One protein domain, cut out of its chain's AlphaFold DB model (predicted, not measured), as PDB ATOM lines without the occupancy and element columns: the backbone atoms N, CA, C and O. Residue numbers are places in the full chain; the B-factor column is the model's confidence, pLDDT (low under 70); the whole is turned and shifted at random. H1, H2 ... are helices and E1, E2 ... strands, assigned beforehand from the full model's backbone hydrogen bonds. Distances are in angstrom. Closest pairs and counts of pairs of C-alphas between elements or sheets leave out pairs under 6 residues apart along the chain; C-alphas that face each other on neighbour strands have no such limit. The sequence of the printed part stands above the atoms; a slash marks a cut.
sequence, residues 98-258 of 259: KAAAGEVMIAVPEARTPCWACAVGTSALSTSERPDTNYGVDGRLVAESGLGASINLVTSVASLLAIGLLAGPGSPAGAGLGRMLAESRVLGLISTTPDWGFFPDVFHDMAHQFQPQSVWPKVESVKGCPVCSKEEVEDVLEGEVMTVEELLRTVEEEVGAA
ATOM      1  N   LYS A  98     206.388 160.194 155.275       81.88
ATOM      2  CA  LYS A  98     206.722 161.605 155.545       81.88
ATOM      3  C   LYS A  98     205.955 162.631 154.706       81.88
ATOM      4  O   LYS A  98     206.375 163.782 154.637       81.88
ATOM      5  N   ALA A  99     204.836 162.231 154.097       86.19
ATOM      6  CA  ALA A  99     204.144 163.036 153.101       86.19
ATOM      7  C   ALA A  99     205.117 163.531 152.019       86.19
ATOM      8  O   ALA A  99     205.127 164.718 151.731       86.19
ATOM      9  N   ALA A 100     205.983 162.645 151.503       85.81
ATOM     10  CA  ALA A 100     206.871 162.937 150.369       85.81
ATOM     11  C   ALA A 100     206.140 162.846 149.014       85.81
ATOM     12  O   ALA A 100     206.533 163.475 148.035       85.81
ATOM     13  N   ALA A 101     205.033 162.109 148.999       87.00
ATOM     14  CA  ALA A 101     204.040 162.069 147.942       87.00
ATOM     15  C   ALA A 101     202.684 161.690 148.551       87.00
ATOM     16  O   ALA A 101     202.603 161.300 149.724       87.00
ATOM     17  N   GLY A 102     201.633 161.734 147.744       90.00
ATOM     18  CA  GLY A 102     200.348 161.126 148.057       90.00
ATOM     19  C   GLY A 102     199.676 160.550 146.822       90.00
ATOM     20  O   GLY A 102     200.107 160.781 145.692       90.00
ATOM     21  N   GLU A 103     198.619 159.790 147.060       90.94
ATOM     22  CA  GLU A 103     197.738 159.275 146.025       90.94
ATOM     23  C   GLU A 103     196.316 159.791 146.249       90.94
ATOM     24  O   GLU A 103     195.842 159.899 147.382       90.94
ATOM     25  N   VAL A 104     195.644 160.124 145.153       95.69
ATOM     26  CA  VAL A 104     194.214 160.414 145.114       95.69
ATOM     27  C   VAL A 104     193.572 159.389 144.206       95.69
ATOM     28  O   VAL A 104     194.047 159.166 143.097       95.69
ATOM     29  N   MET A 105     192.508 158.749 144.666       95.38
ATOM     30  CA  MET A 105     191.813 157.732 143.884       95.38
ATOM     31  C   MET A 105     190.334 158.065 143.814       95.38
ATOM     32  O   MET A 105     189.764 158.514 144.805       95.38
ATOM     33  N   ILE A 106     189.713 157.845 142.660       97.19
ATOM     34  CA  ILE A 106     188.266 157.955 142.511       97.19
ATOM     35  C   ILE A 106     187.659 156.648 142.008       97.19
ATOM     36  O   ILE A 106     188.241 155.953 141.182       97.19
ATOM     37  N   ALA A 107     186.454 156.329 142.465       97.25
ATOM     38  CA  ALA A 107     185.658 155.275 141.856       97.25
ATOM     39  C   ALA A 107     184.262 155.815 141.560       97.25
ATOM     40  O   ALA A 107     183.585 156.326 142.450       97.25
ATOM     41  N   VAL A 108     183.848 155.706 140.304       97.31
ATOM     42  CA  VAL A 108     182.537 156.114 139.808       97.31
ATOM     43  C   VAL A 108     181.895 154.876 139.183       97.31
ATOM     44  O   VAL A 108     182.162 154.567 138.014       97.31
ATOM     45  N   PRO A 109     181.084 154.127 139.953       95.50
ATOM     46  CA  PRO A 109     180.452 152.905 139.469       95.50
ATOM     47  C   PRO A 109     179.649 153.121 138.167       95.50
ATOM     48  O   PRO A 109     179.638 152.254 137.291       95.50
ATOM     49  N   GLU A 110     178.992 154.272 138.004       92.94
ATOM     50  CA  GLU A 110     178.196 154.712 136.835       92.94
ATOM     51  C   GLU A 110     179.034 154.795 135.569       92.94
ATOM     52  O   GLU A 110     178.602 154.335 134.516       92.94
ATOM     53  N   ALA A 111     180.266 155.278 135.697       93.00
ATOM     54  CA  ALA A 111     181.226 155.349 134.606       93.00
ATOM     55  C   ALA A 111     182.042 154.054 134.447       93.00
ATOM     56  O   ALA A 111     183.009 154.031 133.689       93.00
ATOM     57  N   ARG A 112     181.677 152.977 135.162       93.12
ATOM     58  CA  ARG A 112     182.346 151.663 135.129       93.12
ATOM     59  C   ARG A 112     183.853 151.742 135.400       93.12
ATOM     60  O   ARG A 112     184.629 150.947 134.872       93.12
ATOM     61  N   THR A 113     184.280 152.686 136.239       94.94
ATOM     62  CA  THR A 113     185.693 152.785 136.614       94.94
ATOM     63  C   THR A 113     186.109 151.583 137.471       94.94
ATOM     64  O   THR A 113     185.260 151.001 138.161       94.94
ATOM     65  N   PRO A 114     187.409 151.246 137.528       93.88
ATOM     66  CA  PRO A 114     187.925 150.277 138.494       93.88
ATOM     67  C   PRO A 114     187.495 150.612 139.932       93.88
ATOM     68  O   PRO A 114     187.379 151.784 140.298       93.88
ATOM     69  N   CYS A 115     187.243 149.592 140.758       94.94
ATOM     70  CA  CYS A 115     186.987 149.796 142.187       94.94
ATOM     71  C   CYS A 115     188.268 150.205 142.926       94.94
ATOM     72  O   CYS A 115     189.373 150.014 142.411       94.94
ATOM     73  N   TRP A 116     188.123 150.665 144.176       93.88
ATOM     74  CA  TRP A 116     189.253 151.010 145.050       93.88
ATOM     75  C   TRP A 116     190.342 149.929 145.036       93.88
ATOM     76  O   TRP A 116     191.494 150.242 144.775       93.88
ATOM     77  N   ALA A 117     189.984 148.651 145.199       90.06
ATOM     78  CA  ALA A 117     190.967 147.569 145.274       90.06
ATOM     79  C   ALA A 117     191.747 147.326 143.969       90.06
ATOM     80  O   ALA A 117     192.926 146.980 144.028       90.06
ATOM     81  N   CYS A 118     191.114 147.518 142.806       89.31
ATOM     82  CA  CYS A 118     191.810 147.456 141.519       89.31
ATOM     83  C   CYS A 118     192.698 148.688 141.322       89.31
ATOM     84  O   CYS A 118     193.834 148.556 140.884       89.31
ATOM     85  N   ALA A 119     192.207 149.875 141.692       89.12
ATOM     86  CA  ALA A 119     192.927 151.126 141.493       89.12
ATOM     87  C   ALA A 119     194.137 151.288 142.413       89.12
ATOM     88  O   ALA A 119     195.219 151.634 141.951       89.12
ATOM     89  N   VAL A 120     193.991 150.992 143.704       81.94
ATOM     90  CA  VAL A 120     195.098 151.061 144.669       81.94
ATOM     91  C   VAL A 120     195.883 149.754 144.766       81.94
ATOM     92  O   VAL A 120     196.778 149.614 145.591       81.94
ATOM     93  N   GLY A 121     195.549 148.764 143.946       66.69
ATOM     94  CA  GLY A 121     196.320 147.540 143.840       66.69
ATOM     95  C   GLY A 121     196.316 146.633 145.081       66.69
ATOM     96  O   GLY A 121     197.260 145.870 145.272       66.69
ATOM     97  N   THR A 122     195.273 146.670 145.915       55.53
ATOM     98  CA  THR A 122     195.139 145.818 147.118       55.53
ATOM     99  C   THR A 122     194.488 144.462 146.848       55.53
ATOM    100  O   THR A 122     194.356 143.640 147.755       55.53
ATOM    101  N   SER A 123     194.099 144.184 145.602       45.72
ATOM    102  CA  SER A 123     193.775 142.820 145.193       45.72
ATOM    103  C   SER A 123     195.054 141.974 145.132       45.72
ATOM    104  O   SER A 123     196.104 142.462 144.721       45.72
ATOM    105  N   ALA A 124     194.982 140.687 145.484       43.44
ATOM    106  CA  ALA A 124     196.141 139.784 145.418       43.44
ATOM    107  C   ALA A 124     196.790 139.703 144.014       43.44
ATOM    108  O   ALA A 124     197.928 139.263 143.886       43.44
ATOM    109  N   LEU A 125     196.071 140.131 142.971       36.44
ATOM    110  CA  LEU A 125     196.492 140.127 141.569       36.44
ATOM    111  C   LEU A 125     197.239 141.406 141.141       36.44
ATOM    112  O   LEU A 125     197.855 141.408 140.083       36.44
ATOM    113  N   SER A 126     197.204 142.476 141.938       40.50
ATOM    114  CA  SER A 126     197.750 143.804 141.595       40.50
ATOM    115  C   SER A 126     198.994 144.202 142.403       40.50
ATOM    116  O   SER A 126     199.600 145.242 142.154       40.50
ATOM    117  N   THR A 127     199.399 143.379 143.373       40.78
ATOM    118  CA  THR A 127     200.530 143.652 144.274       40.78
ATOM    119  C   THR A 127     201.897 143.594 143.575       40.78
ATOM    120  O   THR A 127     202.866 144.141 144.091       40.78
ATOM    121  N   SER A 128     202.006 142.956 142.402       35.47
ATOM    122  CA  SER A 128     203.287 142.717 141.714       35.47
ATOM    123  C   SER A 128     203.878 143.927 140.982       35.47
ATOM    124  O   SER A 128     205.025 143.853 140.554       35.47
ATOM    125  N   GLU A 129     203.128 145.021 140.820       36.19
ATOM    126  CA  GLU A 129     203.544 146.183 140.008       36.19
ATOM    127  C   GLU A 129     203.833 147.452 140.829       36.19
ATOM    128  O   GLU A 129     204.079 148.518 140.264       36.19
ATOM    129  N   ARG A 130     203.824 147.374 142.168       45.47
ATOM    130  CA  ARG A 130     204.129 148.527 143.030       45.47
ATOM    131  C   ARG A 130     205.612 148.564 143.439       45.47
ATOM    132  O   ARG A 130     206.169 147.515 143.758       45.47
ATOM    133  N   PRO A 131     206.242 149.758 143.502       41.41
ATOM    134  CA  PRO A 131     207.512 149.919 144.211       41.41
ATOM    135  C   PRO A 131     207.351 149.464 145.667       41.41
ATOM    136  O   PRO A 131     206.257 149.612 146.222       41.41
ATOM    137  N   ASP A 132     208.424 148.905 146.250       43.09
ATOM    138  CA  ASP A 132     208.447 148.240 147.563       43.09
ATOM    139  C   ASP A 132     207.424 148.832 148.540       43.09
ATOM    140  O   ASP A 132     207.495 150.005 148.927       43.09
ATOM    141  N   THR A 133     206.447 148.004 148.919       46.47
ATOM    142  CA  THR A 133     205.344 148.357 149.809       46.47
ATOM    143  C   THR A 133     205.883 148.814 151.160       46.47
ATOM    144  O   THR A 133     206.059 148.029 152.083       46.47
ATOM    145  N   ASN A 134     206.095 150.120 151.301       42.97
ATOM    146  CA  ASN A 134     206.215 150.791 152.595       42.97
ATOM    147  C   ASN A 134     204.847 151.282 153.099       42.97
ATOM    148  O   ASN A 134     204.757 152.204 153.909       42.97
ATOM    149  N   TYR A 135     203.775 150.659 152.610       45.25
ATOM    150  CA  TYR A 135     202.446 150.741 153.190       45.25
ATOM    151  C   TYR A 135     202.383 149.754 154.353       45.25
ATOM    152  O   TYR A 135     202.233 148.563 154.121       45.25
ATOM    153  N   GLY A 136     202.579 150.270 155.573       39.03
ATOM    154  CA  GLY A 136     202.284 149.613 156.853       39.03
ATOM    155  C   GLY A 136     202.430 148.093 156.850       39.03
ATOM    156  O   GLY A 136     201.436 147.395 156.687       39.03
ATOM    157  N   VAL A 137     203.652 147.607 157.087       30.75
ATOM    158  CA  VAL A 137     204.025 146.177 157.117       30.75
ATOM    159  C   VAL A 137     203.135 145.324 158.050       30.75
ATOM    160  O   VAL A 137     203.117 144.111 157.904       30.75
ATOM    161  N   ASP A 138     202.304 145.936 158.905       32.84
ATOM    162  CA  ASP A 138     201.365 145.254 159.807       32.84
ATOM    163  C   ASP A 138     199.903 145.766 159.731       32.84
ATOM    164  O   ASP A 138     199.147 145.665 160.696       32.84
ATOM    165  N   GLY A 139     199.476 146.374 158.616       44.03
ATOM    166  CA  GLY A 139     198.074 146.786 158.402       44.03
ATOM    167  C   GLY A 139     197.622 148.054 159.146       44.03
ATOM    168  O   GLY A 139     196.555 148.587 158.847       44.03
ATOM    169  N   ARG A 140     198.457 148.598 160.039       41.81
ATOM    170  CA  ARG A 140     198.337 149.960 160.581       41.81
ATOM    171  C   ARG A 140     199.502 150.823 160.115       41.81
ATOM    172  O   ARG A 140     200.665 150.432 160.233       41.81
ATOM    173  N   LEU A 141     199.199 152.019 159.614       52.34
ATOM    174  CA  LEU A 141     200.222 153.002 159.272       52.34
ATOM    175  C   LEU A 141     200.904 153.501 160.555       52.34
ATOM    176  O   LEU A 141     200.271 154.089 161.431       52.34
ATOM    177  N   VAL A 142     202.219 153.289 160.677       49.44
ATOM    178  CA  VAL A 142     203.004 153.931 161.739       49.44
ATOM    179  C   VAL A 142     203.052 155.425 161.435       49.44
ATOM    180  O   VAL A 142     203.515 155.841 160.373       49.44
ATOM    181  N   ALA A 143     202.551 156.242 162.361       52.62
ATOM    182  CA  ALA A 143     202.515 157.687 162.199       52.62
ATOM    183  C   ALA A 143     203.935 158.265 162.082       52.62
ATOM    184  O   ALA A 143     204.639 158.436 163.075       52.62
ATOM    185  N   GLU A 144     204.331 158.632 160.867       63.06
ATOM    186  CA  GLU A 144     205.544 159.405 160.611       63.06
ATOM    187  C   GLU A 144     205.217 160.899 160.445       63.06
ATOM    188  O   GLU A 144     204.096 161.286 160.099       63.06
ATOM    189  N   SER A 145     206.201 161.760 160.725       67.38
ATOM    190  CA  SER A 145     206.042 163.210 160.568       67.38
ATOM    191  C   SER A 145     205.917 163.567 159.089       67.38
ATOM    192  O   SER A 145     206.839 163.309 158.322       67.38
ATOM    193  N   GLY A 146     204.793 164.171 158.707       78.50
ATOM    194  CA  GLY A 146     204.558 164.733 157.378       78.50
ATOM    195  C   GLY A 146     204.185 166.206 157.482       78.50
ATOM    196  O   GLY A 146     203.535 166.613 158.449       78.50
ATOM    197  N   LEU A 147     204.622 167.007 156.511       86.94
ATOM    198  CA  LEU A 147     204.357 168.443 156.491       86.94
ATOM    199  C   LEU A 147     202.888 168.705 156.133       86.94
ATOM    200  O   LEU A 147     202.400 168.216 155.115       86.94
ATOM    201  N   GLY A 148     202.193 169.523 156.929       90.44
ATOM    202  CA  GLY A 148     200.793 169.875 156.671       90.44
ATOM    203  C   GLY A 148     200.556 170.488 155.286       90.44
ATOM    204  O   GLY A 148     199.548 170.190 154.662       90.44
ATOM    205  N   ALA A 149     201.507 171.268 154.759       91.69
ATOM    206  CA  ALA A 149     201.422 171.817 153.403       91.69
ATOM    207  C   ALA A 149     201.413 170.725 152.315       91.69
ATOM    208  O   ALA A 149     200.624 170.813 151.378       91.69
ATOM    209  N   SER A 150     202.226 169.672 152.468       92.50
ATOM    210  CA  SER A 150     202.239 168.525 151.548       92.50
ATOM    211  C   SER A 150     200.927 167.745 151.602       92.50
ATOM    212  O   SER A 150     200.399 167.343 150.571       92.50
ATOM    213  N   ILE A 151     200.371 167.567 152.803       92.88
ATOM    214  CA  ILE A 151     199.077 166.898 152.988       92.88
ATOM    215  C   ILE A 151     197.966 167.726 152.344       92.88
ATOM    216  O   ILE A 151     197.195 167.189 151.557       92.88
ATOM    217  N   ASN A 152     197.932 169.034 152.612       94.94
ATOM    218  CA  ASN A 152     196.941 169.946 152.049       94.94
ATOM    219  C   ASN A 152     196.970 169.965 150.521       94.94
ATOM    220  O   ASN A 152     195.913 170.046 149.907       94.94
ATOM    221  N   LEU A 153     198.149 169.881 149.901       95.06
ATOM    222  CA  LEU A 153     198.262 169.804 148.448       95.06
ATOM    223  C   LEU A 153     197.494 168.593 147.890       95.06
ATOM    224  O   LEU A 153     196.658 168.750 147.003       95.06
ATOM    225  N   VAL A 154     197.743 167.400 148.432       94.75
ATOM    226  CA  VAL A 154     197.115 166.152 147.964       94.75
ATOM    227  C   VAL A 154     195.622 166.129 148.299       94.75
ATOM    228  O   VAL A 154     194.792 165.834 147.439       94.75
ATOM    229  N   THR A 155     195.244 166.497 149.525       96.12
ATOM    230  CA  THR A 155     193.834 166.495 149.947       96.12
ATOM    231  C   THR A 155     193.009 167.585 149.265       96.12
ATOM    232  O   THR A 155     191.802 167.409 149.095       96.12
ATOM    233  N   SER A 156     193.630 168.676 148.802       96.88
ATOM    234  CA  SER A 156     192.950 169.677 147.968       96.88
ATOM    235  C   SER A 156     192.579 169.110 146.603       96.88
ATOM    236  O   SER A 156     191.478 169.370 146.127       96.88
ATOM    237  N   VAL A 157     193.437 168.281 145.996       97.06
ATOM    238  CA  VAL A 157     193.098 167.589 144.741       97.06
ATOM    239  C   VAL A 157     191.907 166.654 144.950       97.06
ATOM    240  O   VAL A 157     190.940 166.730 144.199       97.06
ATOM    241  N   ALA A 158     191.916 165.844 146.013       97.75
ATOM    242  CA  ALA A 158     190.771 165.001 146.365       97.75
ATOM    243  C   ALA A 158     189.489 165.823 146.605       97.75
ATOM    244  O   ALA A 158     188.420 165.464 146.118       97.75
ATOM    245  N   SER A 159     189.597 166.961 147.294       97.69
ATOM    246  CA  SER A 159     188.452 167.843 147.558       97.69
ATOM    247  C   SER A 159     187.866 168.427 146.270       97.69
ATOM    248  O   SER A 159     186.650 168.425 146.097       97.69
ATOM    249  N   LEU A 160     188.715 168.880 145.341       97.38
ATOM    250  CA  LEU A 160     188.277 169.394 144.040       97.38
ATOM    251  C   LEU A 160     187.582 168.315 143.205       97.38
ATOM    252  O   LEU A 160     186.564 168.598 142.579       97.38
ATOM    253  N   LEU A 161     188.082 167.078 143.239       97.94
ATOM    254  CA  LEU A 161     187.430 165.947 142.578       97.94
ATOM    255  C   LEU A 161     186.078 165.624 143.209       97.94
ATOM    256  O   LEU A 161     185.111 165.449 142.479       97.94
ATOM    257  N   ALA A 162     185.981 165.593 144.541       98.38
ATOM    258  CA  ALA A 162     184.712 165.354 145.226       98.38
ATOM    259  C   ALA A 162     183.666 166.417 144.858       98.38
ATOM    260  O   ALA A 162     182.536 166.078 144.516       98.38
ATOM    261  N   ILE A 163     184.062 167.695 144.853       97.94
ATOM    262  CA  ILE A 163     183.195 168.805 144.436       97.94
ATOM    263  C   ILE A 163     182.783 168.648 142.970       97.94
ATOM    264  O   ILE A 163     181.603 168.767 142.659       97.94
ATOM    265  N   GLY A 164     183.727 168.366 142.067       97.94
ATOM    266  CA  GLY A 164     183.432 168.211 140.643       97.94
ATOM    267  C   GLY A 164     182.530 167.014 140.334       97.94
ATOM    268  O   GLY A 164     181.649 167.121 139.483       97.94
ATOM    269  N   LEU A 165     182.702 165.900 141.050       97.81
ATOM    270  CA  LEU A 165     181.865 164.706 140.915       97.81
ATOM    271  C   LEU A 165     180.439 164.955 141.424       97.81
ATOM    272  O   LEU A 165     179.492 164.578 140.743       97.81
ATOM    273  N   LEU A 166     180.282 165.637 142.565       97.19
ATOM    274  CA  LEU A 166     178.967 166.002 143.110       97.19
ATOM    275  C   LEU A 166     178.253 167.064 142.266       97.19
ATOM    276  O   LEU A 166     177.042 167.000 142.084       97.19
ATOM    277  N   ALA A 167     178.991 168.044 141.742       96.88
ATOM    278  CA  ALA A 167     178.429 169.108 140.913       96.88
ATOM    279  C   ALA A 167     178.074 168.637 139.488       96.88
ATOM    280  O   ALA A 167     177.298 169.294 138.794       96.88
ATOM    281  N   GLY A 168     178.630 167.504 139.049       93.31
ATOM    282  CA  GLY A 168     178.336 166.880 137.764       93.31
ATOM    283  C   GLY A 168     179.053 167.521 136.563       93.31
ATOM    284  O   GLY A 168     179.613 168.619 136.662       93.31
ATOM    285  N   PRO A 169     179.035 166.850 135.393       90.88
ATOM    286  CA  PRO A 169     179.848 167.212 134.226       90.88
ATOM    287  C   PRO A 169     179.468 168.552 133.582       90.88
ATOM    288  O   PRO A 169     180.303 169.168 132.933       90.88
ATOM    289  N   GLY A 170     178.234 169.028 133.776       91.50
ATOM    290  CA  GLY A 170     177.796 170.342 133.287       91.50
ATOM    291  C   GLY A 170     178.293 171.523 134.129       91.50
ATOM    292  O   GLY A 170     178.125 172.675 133.736       91.50
ATOM    293  N   SER A 171     178.891 171.264 135.296       96.19
ATOM    294  CA  SER A 171     179.409 172.313 136.174       96.19
ATOM    295  C   SER A 171     180.853 172.698 135.818       96.19
ATOM    296  O   SER A 171     181.619 171.848 135.357       96.19
ATOM    297  N   PRO A 172     181.300 173.933 136.123       94.94
ATOM    298  CA  PRO A 172     182.707 174.314 135.968       94.94
ATOM    299  C   PRO A 172     183.685 173.396 136.719       94.94
ATOM    300  O   PRO A 172     184.808 173.198 136.266       94.94
ATOM    301  N   ALA A 173     183.263 172.827 137.853       93.31
ATOM    302  CA  ALA A 173     184.085 171.920 138.650       93.31
ATOM    303  C   ALA A 173     184.153 170.498 138.060       93.31
ATOM    304  O   ALA A 173     185.158 169.813 138.240       93.31
ATOM    305  N   GLY A 174     183.106 170.049 137.361       94.25
ATOM    306  CA  GLY A 174     183.007 168.695 136.807       94.25
ATOM    307  C   GLY A 174     183.360 168.571 135.323       94.25
ATOM    308  O   GLY A 174     183.674 167.468 134.876       94.25
ATOM    309  N   ALA A 175     183.374 169.671 134.562       90.75
ATOM    310  CA  ALA A 175     183.571 169.660 133.106       90.75
ATOM    311  C   ALA A 175     184.853 168.934 132.652       90.75
ATOM    312  O   ALA A 175     184.865 168.253 131.628       90.75
ATOM    313  N   GLY A 176     185.933 169.026 133.436       87.38
ATOM    314  CA  GLY A 176     187.205 168.360 133.134       87.38
ATOM    315  C   GLY A 176     187.252 166.864 133.470       87.38
ATOM    316  O   GLY A 176     188.183 166.176 133.048       87.38
ATOM    317  N   LEU A 177     186.279 166.337 134.220       94.56
ATOM    318  CA  LEU A 177     186.344 164.975 134.761       94.56
ATOM    319  C   LEU A 177     185.912 163.907 133.754       94.56
ATOM    320  O   LEU A 177     186.372 162.770 133.848       94.56
ATOM    321  N   GLY A 178     185.089 164.257 132.758       91.44
ATOM    322  CA  GLY A 178     184.571 163.298 131.773       91.44
ATOM    323  C   GLY A 178     185.682 162.564 131.017       91.44
ATOM    324  O   GLY A 178     185.686 161.337 130.954       91.44
ATOM    325  N   ARG A 179     186.687 163.304 130.530       90.62
ATOM    326  CA  ARG A 179     187.853 162.719 129.849       90.62
ATOM    327  C   ARG A 179     188.651 161.792 130.768       90.62
ATOM    328  O   ARG A 179     189.054 160.711 130.354       90.62
ATOM    329  N   MET A 180     188.878 162.211 132.012       93.06
ATOM    330  CA  MET A 180     189.624 161.421 132.995       93.06
ATOM    331  C   MET A 180     188.926 160.083 133.284       93.06
ATOM    332  O   MET A 180     189.588 159.047 133.321       93.06
ATOM    333  N   LEU A 181     187.597 160.099 133.433       94.31
ATOM    334  CA  LEU A 181     186.787 158.895 133.627       94.31
ATOM    335  C   LEU A 181     186.800 157.998 132.383       94.31
ATOM    336  O   LEU A 181     187.059 156.803 132.506       94.31
ATOM    337  N   ALA A 182     186.607 158.572 131.190       91.38
ATOM    338  CA  ALA A 182     186.629 157.833 129.924       91.38
ATOM    339  C   ALA A 182     187.981 157.141 129.669       91.38
ATOM    340  O   ALA A 182     188.029 156.015 129.181       91.38
ATOM    341  N   GLU A 183     189.087 157.780 130.051       91.69
ATOM    342  CA  GLU A 183     190.433 157.207 129.944       91.69
ATOM    343  C   GLU A 183     190.808 156.299 131.134       91.69
ATOM    344  O   GLU A 183     191.933 155.806 131.189       91.69
ATOM    345  N   SER A 184     189.899 156.071 132.094       91.88
ATOM    346  CA  SER A 184     190.151 155.312 133.334       91.88
ATOM    347  C   SER A 184     191.389 155.794 134.106       91.88
ATOM    348  O   SER A 184     192.130 155.013 134.705       91.88
ATOM    349  N   ARG A 185     191.620 157.109 134.107       93.00
ATOM    350  CA  ARG A 185     192.708 157.767 134.840       93.00
ATOM    351  C   ARG A 185     192.256 158.126 136.243       93.00
ATOM    352  O   ARG A 185     192.148 159.291 136.603       93.00
ATOM    353  N   VAL A 186     191.927 157.100 137.014       93.19
ATOM    354  CA  VAL A 186     191.248 157.256 138.304       93.19
ATOM    355  C   VAL A 186     192.171 157.198 139.517       93.19
ATOM    356  O   VAL A 186     191.705 157.336 140.642       93.19
ATOM    357  N   LEU A 187     193.473 157.016 139.296       93.50
ATOM    358  CA  LEU A 187     194.512 157.099 140.316       93.50
ATOM    359  C   LEU A 187     195.468 158.231 139.940       93.50
ATOM    360  O   LEU A 187     196.093 158.183 138.887       93.50
ATOM    361  N   GLY A 188     195.586 159.231 140.803       91.94
ATOM    362  CA  GLY A 188     196.541 160.322 140.692       91.94
ATOM    363  C   GLY A 188     197.652 160.150 141.711       91.94
ATOM    364  O   GLY A 188     197.395 160.129 142.910       91.94
ATOM    365  N   LEU A 189     198.888 160.059 141.242       89.62
ATOM    366  CA  LEU A 189     200.085 160.071 142.073       89.62
ATOM    367  C   LEU A 189     200.631 161.493 142.074       89.62
ATOM    368  O   LEU A 189     200.825 162.068 141.004       89.62
ATOM    369  N   ILE A 190     200.846 162.073 143.251       92.50
ATOM    370  CA  ILE A 190     201.237 163.475 143.413       92.50
ATOM    371  C   ILE A 190     202.495 163.525 144.267       92.50
ATOM    372  O   ILE A 190     202.455 163.225 145.461       92.50
ATOM    373  N   SER A 191     203.609 163.927 143.666       90.00
ATOM    374  CA  SER A 191     204.846 164.141 144.403       90.00
ATOM    375  C   SER A 191     204.834 165.497 145.099       90.00
ATOM    376  O   SER A 191     204.476 166.520 144.508       90.00
ATOM    377  N   THR A 192     205.282 165.519 146.351       89.19
ATOM    378  CA  THR A 192     205.464 166.750 147.133       89.19
ATOM    379  C   THR A 192     206.930 167.036 147.451       89.19
ATOM    380  O   THR A 192     207.229 168.006 148.142       89.19
ATOM    381  N   THR A 193     207.838 166.172 146.999       84.75
ATOM    382  CA  THR A 193     209.287 166.364 147.084       84.75
ATOM    383  C   THR A 193     209.920 166.177 145.710       84.75
ATOM    384  O   THR A 193     209.356 165.482 144.862       84.75
ATOM    385  N   PRO A 194     211.112 166.735 145.464       73.00
ATOM    386  CA  PRO A 194     211.878 166.381 144.279       73.00
ATOM    387  C   PRO A 194     212.169 164.876 144.266       73.00
ATOM    388  O   PRO A 194     212.331 164.260 145.321       73.00
ATOM    389  N   ASP A 195     212.209 164.303 143.069       77.06
ATOM    390  CA  ASP A 195     212.738 162.966 142.800       77.06
ATOM    391  C   ASP A 195     212.085 161.794 143.549       77.06
ATOM    392  O   ASP A 195     212.703 160.754 143.780       77.06
ATOM    393  N   TRP A 196     210.814 161.932 143.939       82.06
ATOM    394  CA  TRP A 196     210.103 160.842 144.598       82.06
ATOM    395  C   TRP A 196     209.783 159.707 143.615       82.06
ATOM    396  O   TRP A 196     209.064 159.896 142.633       82.06
ATOM    397  N   GLY A 197     210.267 158.501 143.913       81.12
ATOM    398  CA  GLY A 197     209.934 157.294 143.155       81.12
ATOM    399  C   GLY A 197     210.362 157.385 141.689       81.12
ATOM    400  O   GLY A 197     211.508 157.697 141.395       81.12
ATOM    401  N   PHE A 198     209.428 157.107 140.778       81.00
ATOM    402  CA  PHE A 198     209.659 157.076 139.328       81.00
ATOM    403  C   PHE A 198     209.478 158.445 138.642       81.00
ATOM    404  O   PHE A 198     209.556 158.548 137.418       81.00
ATOM    405  N   PHE A 199     209.188 159.510 139.397       84.81
ATOM    406  CA  PHE A 199     208.949 160.838 138.824       84.81
ATOM    407  C   PHE A 199     210.136 161.381 138.010       84.81
ATOM    408  O   PHE A 199     209.881 161.903 136.922       84.81
ATOM    409  N   PRO A 200     211.407 161.222 138.436       85.94
ATOM    410  CA  PRO A 200     212.555 161.572 137.601       85.94
ATOM    411  C   PRO A 200     212.524 160.892 136.238       85.94
ATOM    412  O   PRO A 200     212.740 161.557 135.236       85.94
ATOM    413  N   ASP A 201     212.184 159.605 136.180       85.50
ATOM    414  CA  ASP A 201     212.159 158.848 134.926       85.50
ATOM    415  C   ASP A 201     211.040 159.331 133.993       85.50
ATOM    416  O   ASP A 201     211.219 159.384 132.779       85.50
ATOM    417  N   VAL A 202     209.889 159.742 134.537       84.50
ATOM    418  CA  VAL A 202     208.766 160.269 133.738       84.50
ATOM    419  C   VAL A 202     209.011 161.703 133.264       84.50
ATOM    420  O   VAL A 202     208.610 162.059 132.157       84.50
ATOM    421  N   PHE A 203     209.666 162.529 134.081       87.88
ATOM    422  CA  PHE A 203     209.844 163.960 133.822       87.88
ATOM    423  C   PHE A 203     211.276 164.354 133.410       87.88
ATOM    424  O   PHE A 203     211.534 165.549 133.282       87.88
ATOM    425  N   HIS A 204     212.188 163.401 133.164       84.62
ATOM    426  CA  HIS A 204     213.614 163.667 132.887       84.62
ATOM    427  C   HIS A 204     213.859 164.666 131.745       84.62
ATOM    428  O   HIS A 204     214.745 165.512 131.852       84.62
ATOM    429  N   ASP A 205     213.038 164.621 130.692       87.50
ATOM    430  CA  ASP A 205     213.140 165.520 129.535       87.50
ATOM    431  C   ASP A 205     212.285 166.797 129.668       87.50
ATOM    432  O   ASP A 205     212.255 167.649 128.776       87.50
ATOM    433  N   MET A 206     211.582 166.979 130.790       87.62
ATOM    434  CA  MET A 206     210.702 168.123 131.030       87.62
ATOM    435  C   MET A 206     211.368 169.158 131.940       87.62
ATOM    436  O   MET A 206     210.970 169.349 133.085       87.62
ATOM    437  N   ALA A 207     212.333 169.909 131.398       83.31
ATOM    438  CA  ALA A 207     213.128 170.908 132.137       83.31
ATOM    439  C   ALA A 207     212.327 172.030 132.845       83.31
ATOM    440  O   ALA A 207     212.892 172.817 133.602       83.31
ATOM    441  N   HIS A 208     211.023 172.139 132.582       86.88
ATOM    442  CA  HIS A 208     210.114 173.121 133.176       86.88
ATOM    443  C   HIS A 208     209.173 172.521 134.236       86.88
ATOM    444  O   HIS A 208     208.385 173.260 134.827       86.88
ATOM    445  N   GLN A 209     209.224 171.207 134.476       85.56
ATOM    446  CA  GLN A 209     208.426 170.541 135.503       85.56
ATOM    447  C   GLN A 209     209.173 170.532 136.836       85.56
ATOM    448  O   GLN A 209     210.218 169.904 136.977       85.56
ATOM    449  N   PHE A 210     208.595 171.198 137.832       82.44
ATOM    450  CA  PHE A 210     209.066 171.219 139.218       82.44
ATOM    451  C   PHE A 210     207.957 170.730 140.150       82.44
ATOM    452  O   PHE A 210     206.850 170.426 139.713       82.44
ATOM    453  N   GLN A 211     208.237 170.659 141.450       81.44
ATOM    454  CA  GLN A 211     207.225 170.291 142.435       81.44
ATOM    455  C   GLN A 211     206.075 171.329 142.515       81.44
ATOM    456  O   GLN A 211     206.343 172.534 142.510       81.44
ATOM    457  N   PRO A 212     204.818 170.883 142.679       90.81
ATOM    458  CA  PRO A 212     204.407 169.485 142.691       90.81
ATOM    459  C   PRO A 212     204.288 168.910 141.281       90.81
ATOM    460  O   PRO A 212     203.812 169.567 140.361       90.81
ATOM    461  N   GLN A 213     204.671 167.647 141.141       90.50
ATOM    462  CA  GLN A 213     204.458 166.884 139.915       90.50
ATOM    463  C   GLN A 213     203.319 165.893 140.149       90.50
ATOM    464  O   GLN A 213     203.164 165.376 141.257       90.50
ATOM    465  N   SER A 214     202.557 165.571 139.104       92.19
ATOM    466  CA  SER A 214     201.522 164.537 139.189       92.19
ATOM    467  C   SER A 214     201.463 163.656 137.952       92.19
ATOM    468  O   SER A 214     201.596 164.157 136.836       92.19
ATOM    469  N   VAL A 215     201.181 162.371 138.146       88.81
ATOM    470  CA  VAL A 215     200.955 161.395 137.075       88.81
ATOM    471  C   VAL A 215     199.630 160.688 137.325       88.81
ATOM    472  O   VAL A 215     199.364 160.231 138.433       88.81
ATOM    473  N   TRP A 216     198.816 160.584 136.278       91.19
ATOM    474  CA  TRP A 216     197.512 159.923 136.305       91.19
ATOM    475  C   TRP A 216     197.533 158.727 135.350       91.19
ATOM    476  O   TRP A 216     197.129 158.876 134.192       91.19
ATOM    477  N   PRO A 217     198.096 157.569 135.745       87.44
ATOM    478  CA  PRO A 217     198.145 156.396 134.879       87.44
ATOM    479  C   PRO A 217     196.741 155.911 134.505       87.44
ATOM    480  O   PRO A 217     195.768 156.133 135.226       87.44
ATOM    481  N   LYS A 218     196.648 155.216 133.368       87.94
ATOM    482  CA  LYS A 218     195.468 154.411 133.061       87.94
ATOM    483  C   LYS A 218     195.441 153.235 134.036       87.94
ATOM    484  O   LYS A 218     196.443 152.538 134.171       87.94
ATOM    485  N   VAL A 219     194.306 153.025 134.684       87.19
ATOM    486  CA  VAL A 219     194.067 151.896 135.583       87.19
ATOM    487  C   VAL A 219     192.990 151.021 134.964       87.19
ATOM    488  O   VAL A 219     191.956 151.524 134.529       87.19
ATOM    489  N   GLU A 220     193.210 149.713 134.945       87.31
ATOM    490  CA  GLU A 220     192.231 148.752 134.439       87.31
ATOM    491  C   GLU A 220     191.646 147.919 135.580       87.31
ATOM    492  O   GLU A 220     192.285 147.669 136.605       87.31
ATOM    493  N   SER A 221     190.394 147.495 135.414       90.06
ATOM    494  CA  SER A 221     189.786 146.530 136.324       90.06
ATOM    495  C   SER A 221     190.511 145.195 136.197       90.06
ATOM    496  O   SER A 221     190.701 144.680 135.095       90.06
ATOM    497  N   VAL A 222     190.871 144.599 137.331       87.62
ATOM    498  CA  VAL A 222     191.447 143.254 137.357       87.62
ATOM    499  C   VAL A 222     190.406 142.255 136.854       87.62
ATOM    500  O   VAL A 222     189.290 142.214 137.372       87.62
ATOM    501  N   LYS A 223     190.764 141.423 135.870       85.62
ATOM    502  CA  LYS A 223     189.862 140.406 135.309       85.62
ATOM    503  C   LYS A 223     189.279 139.518 136.417       85.62
ATOM    504  O   LYS A 223     190.023 138.922 137.192       85.62
ATOM    505  N   GLY A 224     187.949 139.410 136.461       87.81
ATOM    506  CA  GLY A 224     187.237 138.617 137.467       87.81
ATOM    507  C   GLY A 224     187.175 139.259 138.858       87.81
ATOM    508  O   GLY A 224     186.868 138.568 139.828       87.81
ATOM    509  N   CYS A 225     187.459 140.562 138.991       88.44
ATOM    510  CA  CYS A 225     187.260 141.278 140.246       88.44
ATOM    511  C   CYS A 225     185.814 141.102 140.756       88.44
ATOM    512  O   CYS A 225     184.868 141.508 140.075       88.44
ATOM    513  N   PRO A 226     185.607 140.606 141.989       88.12
ATOM    514  CA  PRO A 226     184.271 140.371 142.534       88.12
ATOM    515  C   PRO A 226     183.518 141.662 142.883       88.12
ATOM    516  O   PRO A 226     182.422 141.585 143.424       88.12
ATOM    517  N   VAL A 227     184.105 142.839 142.642       91.81
ATOM    518  CA  VAL A 227     183.517 144.149 142.961       91.81
ATOM    519  C   VAL A 227     183.145 144.903 141.686       91.81
ATOM    520  O   VAL A 227     181.975 145.210 141.494       91.81
ATOM    521  N   CYS A 228     184.116 145.170 140.804       91.00
ATOM    522  CA  CYS A 228     183.906 145.953 139.579       91.00
ATOM    523  C   CYS A 228     183.933 145.134 138.284       91.00
ATOM    524  O   CYS A 228     183.756 145.706 137.214       91.00
ATOM    525  N   SER A 229     184.150 143.817 138.358       82.38
ATOM    526  CA  SER A 229     184.065 142.911 137.202       82.38
ATOM    527  C   SER A 229     182.939 141.890 137.333       82.38
ATOM    528  O   SER A 229     182.982 140.876 136.641       82.38
ATOM    529  N   LYS A 230     181.944 142.126 138.207       61.88
ATOM    530  CA  LYS A 230     180.699 141.344 138.155       61.88
ATOM    531  C   LYS A 230     180.127 141.498 136.738       61.88
ATOM    532  O   LYS A 230     179.995 142.623 136.261       61.88
ATOM    533  N   GLU A 231     179.938 140.356 136.082       52.03
ATOM    534  CA  GLU A 231     179.716 140.202 134.644       52.03
ATOM    535  C   GLU A 231     178.524 141.001 134.103       52.03
ATOM    536  O   GLU A 231     177.579 141.330 134.820       52.03
ATOM    537  N   GLU A 232     178.637 141.286 132.804       44.22
ATOM    538  CA  GLU A 232     177.586 141.639 131.851       44.22
ATOM    539  C   GLU A 232     176.212 141.116 132.293       44.22
ATOM    540  O   GLU A 232     175.963 139.912 132.316       44.22
ATOM    541  N   VAL A 233     175.306 142.029 132.648       34.62
ATOM    542  CA  VAL A 233     173.888 141.676 132.704       34.62
ATOM    543  C   VAL A 233     173.450 141.454 131.261       34.62
ATOM    544  O   VAL A 233     173.651 142.335 130.425       34.62
ATOM    545  N   GLU A 234     172.918 140.257 131.015       30.48
ATOM    546  CA  GLU A 234     172.268 139.799 129.790       30.48
ATOM    547  C   GLU A 234     171.527 140.925 129.058       30.48
ATOM    548  O   GLU A 234     170.839 141.735 129.684       30.48
ATOM    549  N   ASP A 235     171.628 140.913 127.724       35.16
ATOM    550  CA  ASP A 235     170.688 141.567 126.815       35.16
ATOM    551  C   ASP A 235     169.245 141.316 127.288       35.16
ATOM    552  O   ASP A 235     168.639 140.283 126.999       35.16
ATOM    553  N   VAL A 236     168.673 142.282 128.003       31.89
ATOM    554  CA  VAL A 236     167.227 142.414 128.148       31.89
ATOM    555  C   VAL A 236     166.829 143.595 127.281       31.89
ATOM    556  O   VAL A 236     167.016 144.761 127.625       31.89
ATOM    557  N   LEU A 237     166.362 143.222 126.096       38.62
ATOM    558  CA  LEU A 237     165.850 144.056 125.023       38.62
ATOM    559  C   LEU A 237     164.677 144.959 125.455       38.62
ATOM    560  O   LEU A 237     163.941 144.653 126.391       38.62
ATOM    561  N   GLU A 238     164.468 145.980 124.615       33.41
ATOM    562  CA  GLU A 238     163.265 146.813 124.417       33.41
ATOM    563  C   GLU A 238     163.167 148.145 125.180       33.41
ATOM    564  O   GLU A 238     162.353 148.359 126.076       33.41
ATOM    565  N   GLY A 239     163.939 149.111 124.680       29.64
ATOM    566  CA  GLY A 239     163.652 150.545 124.726       29.64
ATOM    567  C   GLY A 239     164.766 151.279 123.984       29.64
ATOM    568  O   GLY A 239     165.924 151.013 124.277       29.64
ATOM    569  N   GLU A 240     164.456 152.115 122.987       37.69
ATOM    570  CA  GLU A 240     165.457 152.841 122.182       37.69
ATOM    571  C   GLU A 240     166.412 153.640 123.086       37.69
ATOM    572  O   GLU A 240     166.085 154.720 123.578       37.69
ATOM    573  N   VAL A 241     167.601 153.086 123.326       37.00
ATOM    574  CA  VAL A 241     168.718 153.782 123.958       37.00
ATOM    575  C   VAL A 241     169.545 154.368 122.829       37.00
ATOM    576  O   VAL A 241     170.097 153.617 122.026       37.00
ATOM    577  N   MET A 242     169.626 155.700 122.776       35.44
ATOM    578  CA  MET A 242     170.509 156.368 121.828       35.44
ATOM    579  C   MET A 242     171.939 155.879 122.036       35.44
ATOM    580  O   MET A 242     172.490 155.911 123.140       35.44
ATOM    581  N   THR A 243     172.522 155.397 120.953       44.34
ATOM    582  CA  THR A 243     173.891 154.915 120.885       44.34
ATOM    583  C   THR A 243     174.878 156.044 121.194       44.34
ATOM    584  O   THR A 243     174.591 157.230 121.034       44.34
ATOM    585  N   VAL A 244     176.088 155.685 121.632       37.97
ATOM    586  CA  VAL A 244     177.172 156.653 121.885       37.97
ATOM    587  C   VAL A 244     177.480 157.483 120.629       37.97
ATOM    588  O   VAL A 244     177.809 158.660 120.742       37.97
ATOM    589  N   GLU A 245     177.308 156.906 119.439       42.00
ATOM    590  CA  GLU A 245     177.433 157.615 118.162       42.00
ATOM    591  C   GLU A 245     176.335 158.676 117.974       42.00
ATOM    592  O   GLU A 245     176.635 159.781 117.526       42.00
ATOM    593  N   GLU A 246     175.094 158.410 118.386       39.69
ATOM    594  CA  GLU A 246     173.994 159.390 118.356       39.69
ATOM    595  C   GLU A 246     174.184 160.513 119.387       39.69
ATOM    596  O   GLU A 246     173.915 161.681 119.088       39.69
ATOM    597  N   LEU A 247     174.727 160.200 120.569       37.91
ATOM    598  CA  LEU A 247     175.075 161.206 121.577       37.91
ATOM    599  C   LEU A 247     176.186 162.145 121.068       37.91
ATOM    600  O   LEU A 247     176.086 163.361 121.215       37.91
ATOM    601  N   LEU A 248     177.218 161.591 120.424       38.72
ATOM    602  CA  LEU A 248     178.318 162.365 119.844       38.72
ATOM    603  C   LEU A 248     177.849 163.247 118.680       38.72
ATOM    604  O   LEU A 248     178.250 164.406 118.599       38.72
ATOM    605  N   ARG A 249     176.933 162.751 117.841       47.34
ATOM    606  CA  ARG A 249     176.362 163.532 116.736       47.34
ATOM    607  C   ARG A 249     175.506 164.706 117.216       47.34
ATOM    608  O   ARG A 249     175.536 165.772 116.614       47.34
ATOM    609  N   THR A 250     174.780 164.524 118.320       48.28
ATOM    610  CA  THR A 250     173.964 165.587 118.933       48.28
ATOM    611  C   THR A 250     174.848 166.714 119.481       48.28
ATOM    612  O   THR A 250     174.549 167.889 119.292       48.28
ATOM    613  N   VAL A 251     175.993 166.365 120.078       46.12
ATOM    614  CA  VAL A 251     176.985 167.341 120.561       46.12
ATOM    615  C   VAL A 251     177.651 168.086 119.396       46.12
ATOM    616  O   VAL A 251     177.885 169.288 119.493       46.12
ATOM    617  N   GLU A 252     177.922 167.417 118.275       44.97
ATOM    618  CA  GLU A 252     178.469 168.065 117.074       44.97
ATOM    619  C   GLU A 252     177.466 169.022 116.403       44.97
ATOM    620  O   GLU A 252     177.856 170.108 115.965       44.97
ATOM    621  N   GLU A 253     176.176 168.671 116.367       46.91
ATOM    622  CA  GLU A 253     175.109 169.531 115.832       46.91
ATOM    623  C   GLU A 253     174.864 170.773 116.718       46.91
ATOM    624  O   GLU A 253     174.693 171.877 116.193       46.91
ATOM    625  N   GLU A 254     174.931 170.643 118.050       45.28
ATOM    626  CA  GLU A 254     174.798 171.776 118.984       45.28
ATOM    627  C   GLU A 254     176.002 172.730 118.949       45.28
ATOM    628  O   GLU A 254     175.838 173.949 119.055       45.28
ATOM    629  N   VAL A 255     177.215 172.206 118.746       46.03
ATOM    630  CA  VAL A 255     178.435 173.020 118.616       46.03
ATOM    631  C   VAL A 255     178.512 173.700 117.242       46.03
ATOM    632  O   VAL A 255     179.004 174.824 117.148       46.03
ATOM    633  N   GLY A 256     177.979 173.073 116.188       40.19
ATOM    634  CA  GLY A 256     177.914 173.646 114.839       40.19
ATOM    635  C   GLY A 256     176.835 174.719 114.643       40.19
ATOM    636  O   GLY A 256     176.966 175.557 113.758       40.19
ATOM    637  N   ALA A 257     175.782 174.734 115.466       43.66
ATOM    638  CA  ALA A 257     174.726 175.753 115.407       43.66
ATOM    639  C   ALA A 257     175.067 177.055 116.166       43.66
ATOM    640  O   ALA A 257     174.348 178.049 116.040       43.66
ATOM    641  N   ALA A 258     176.152 177.056 116.951       44.25
ATOM    642  CA  ALA A 258     176.621 178.192 117.750       44.25
ATOM    643  C   ALA A 258     177.787 178.977 117.102       44.25
ATOM    644  O   ALA A 258     178.360 179.860 117.747       44.25
TER     645      ALA A 258
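Overview. This is residues 98 to 258 of the 259 residues of the protein "Molybdopterin-synthase adenylyltransferase" of Arachnia propionica (UniProt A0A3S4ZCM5). With little regular structure, the body is a small sheet, E1 E2 E3, with the long helix H2 over one face; residues 230 to 258, of which 244 to 256 belong to H5, stick out as an arm. Of 161 printed residues, 63 are in named elements, E1 H1 H2 H3 E2 H4 E3 H5, class mixed, the sheet antiparallel. The whole is loose, radius of gyration of the C-alphas 19.2 A, spans 57 by 41 by 30 A.

Arrangement. Within hydrogen-bond range are N 102 of E1, residues 101 to 107, and O 190 of E2, residues 187 to 191, 2.8 A, and N 191 and O 213 of E3, residues 213 to 215, 2.8 A. H2, residues 148 to 167, runs along E1, 13 degrees on the local plane; the closest C-alphas, Val 104 and Ala 158, are 5.9 A apart. H4, residues 199 to 203, is on the opposite face. H1, residues 116 to 119, only grazes the sheet. H2, with residues 161 to 165 alone, only just touches H3, residues 177 to 182, with 3 pairs of C-alphas within 8 A, the closest Gly 164 and Leu 177. Every O i to N i+4 pair is within hydrogen-bond range in H2, H3, H4 and H5; H1 is too short for one.

Along the chain. E1, 20.5 A long, begins at C-alpha 101 (204.040, 162.069, 147.942). H2 measures 27.4 A. H5, residues 244 to 256, 18.4 A, ends at C-alpha 256 (177.914, 173.646, 114.839).

Size, cuts and confidence. The printed part has no cut. The links H1 to H2 and E3 to H5 are long. pLDDT is under 70 in residues 121 to 145 and 230 to 258.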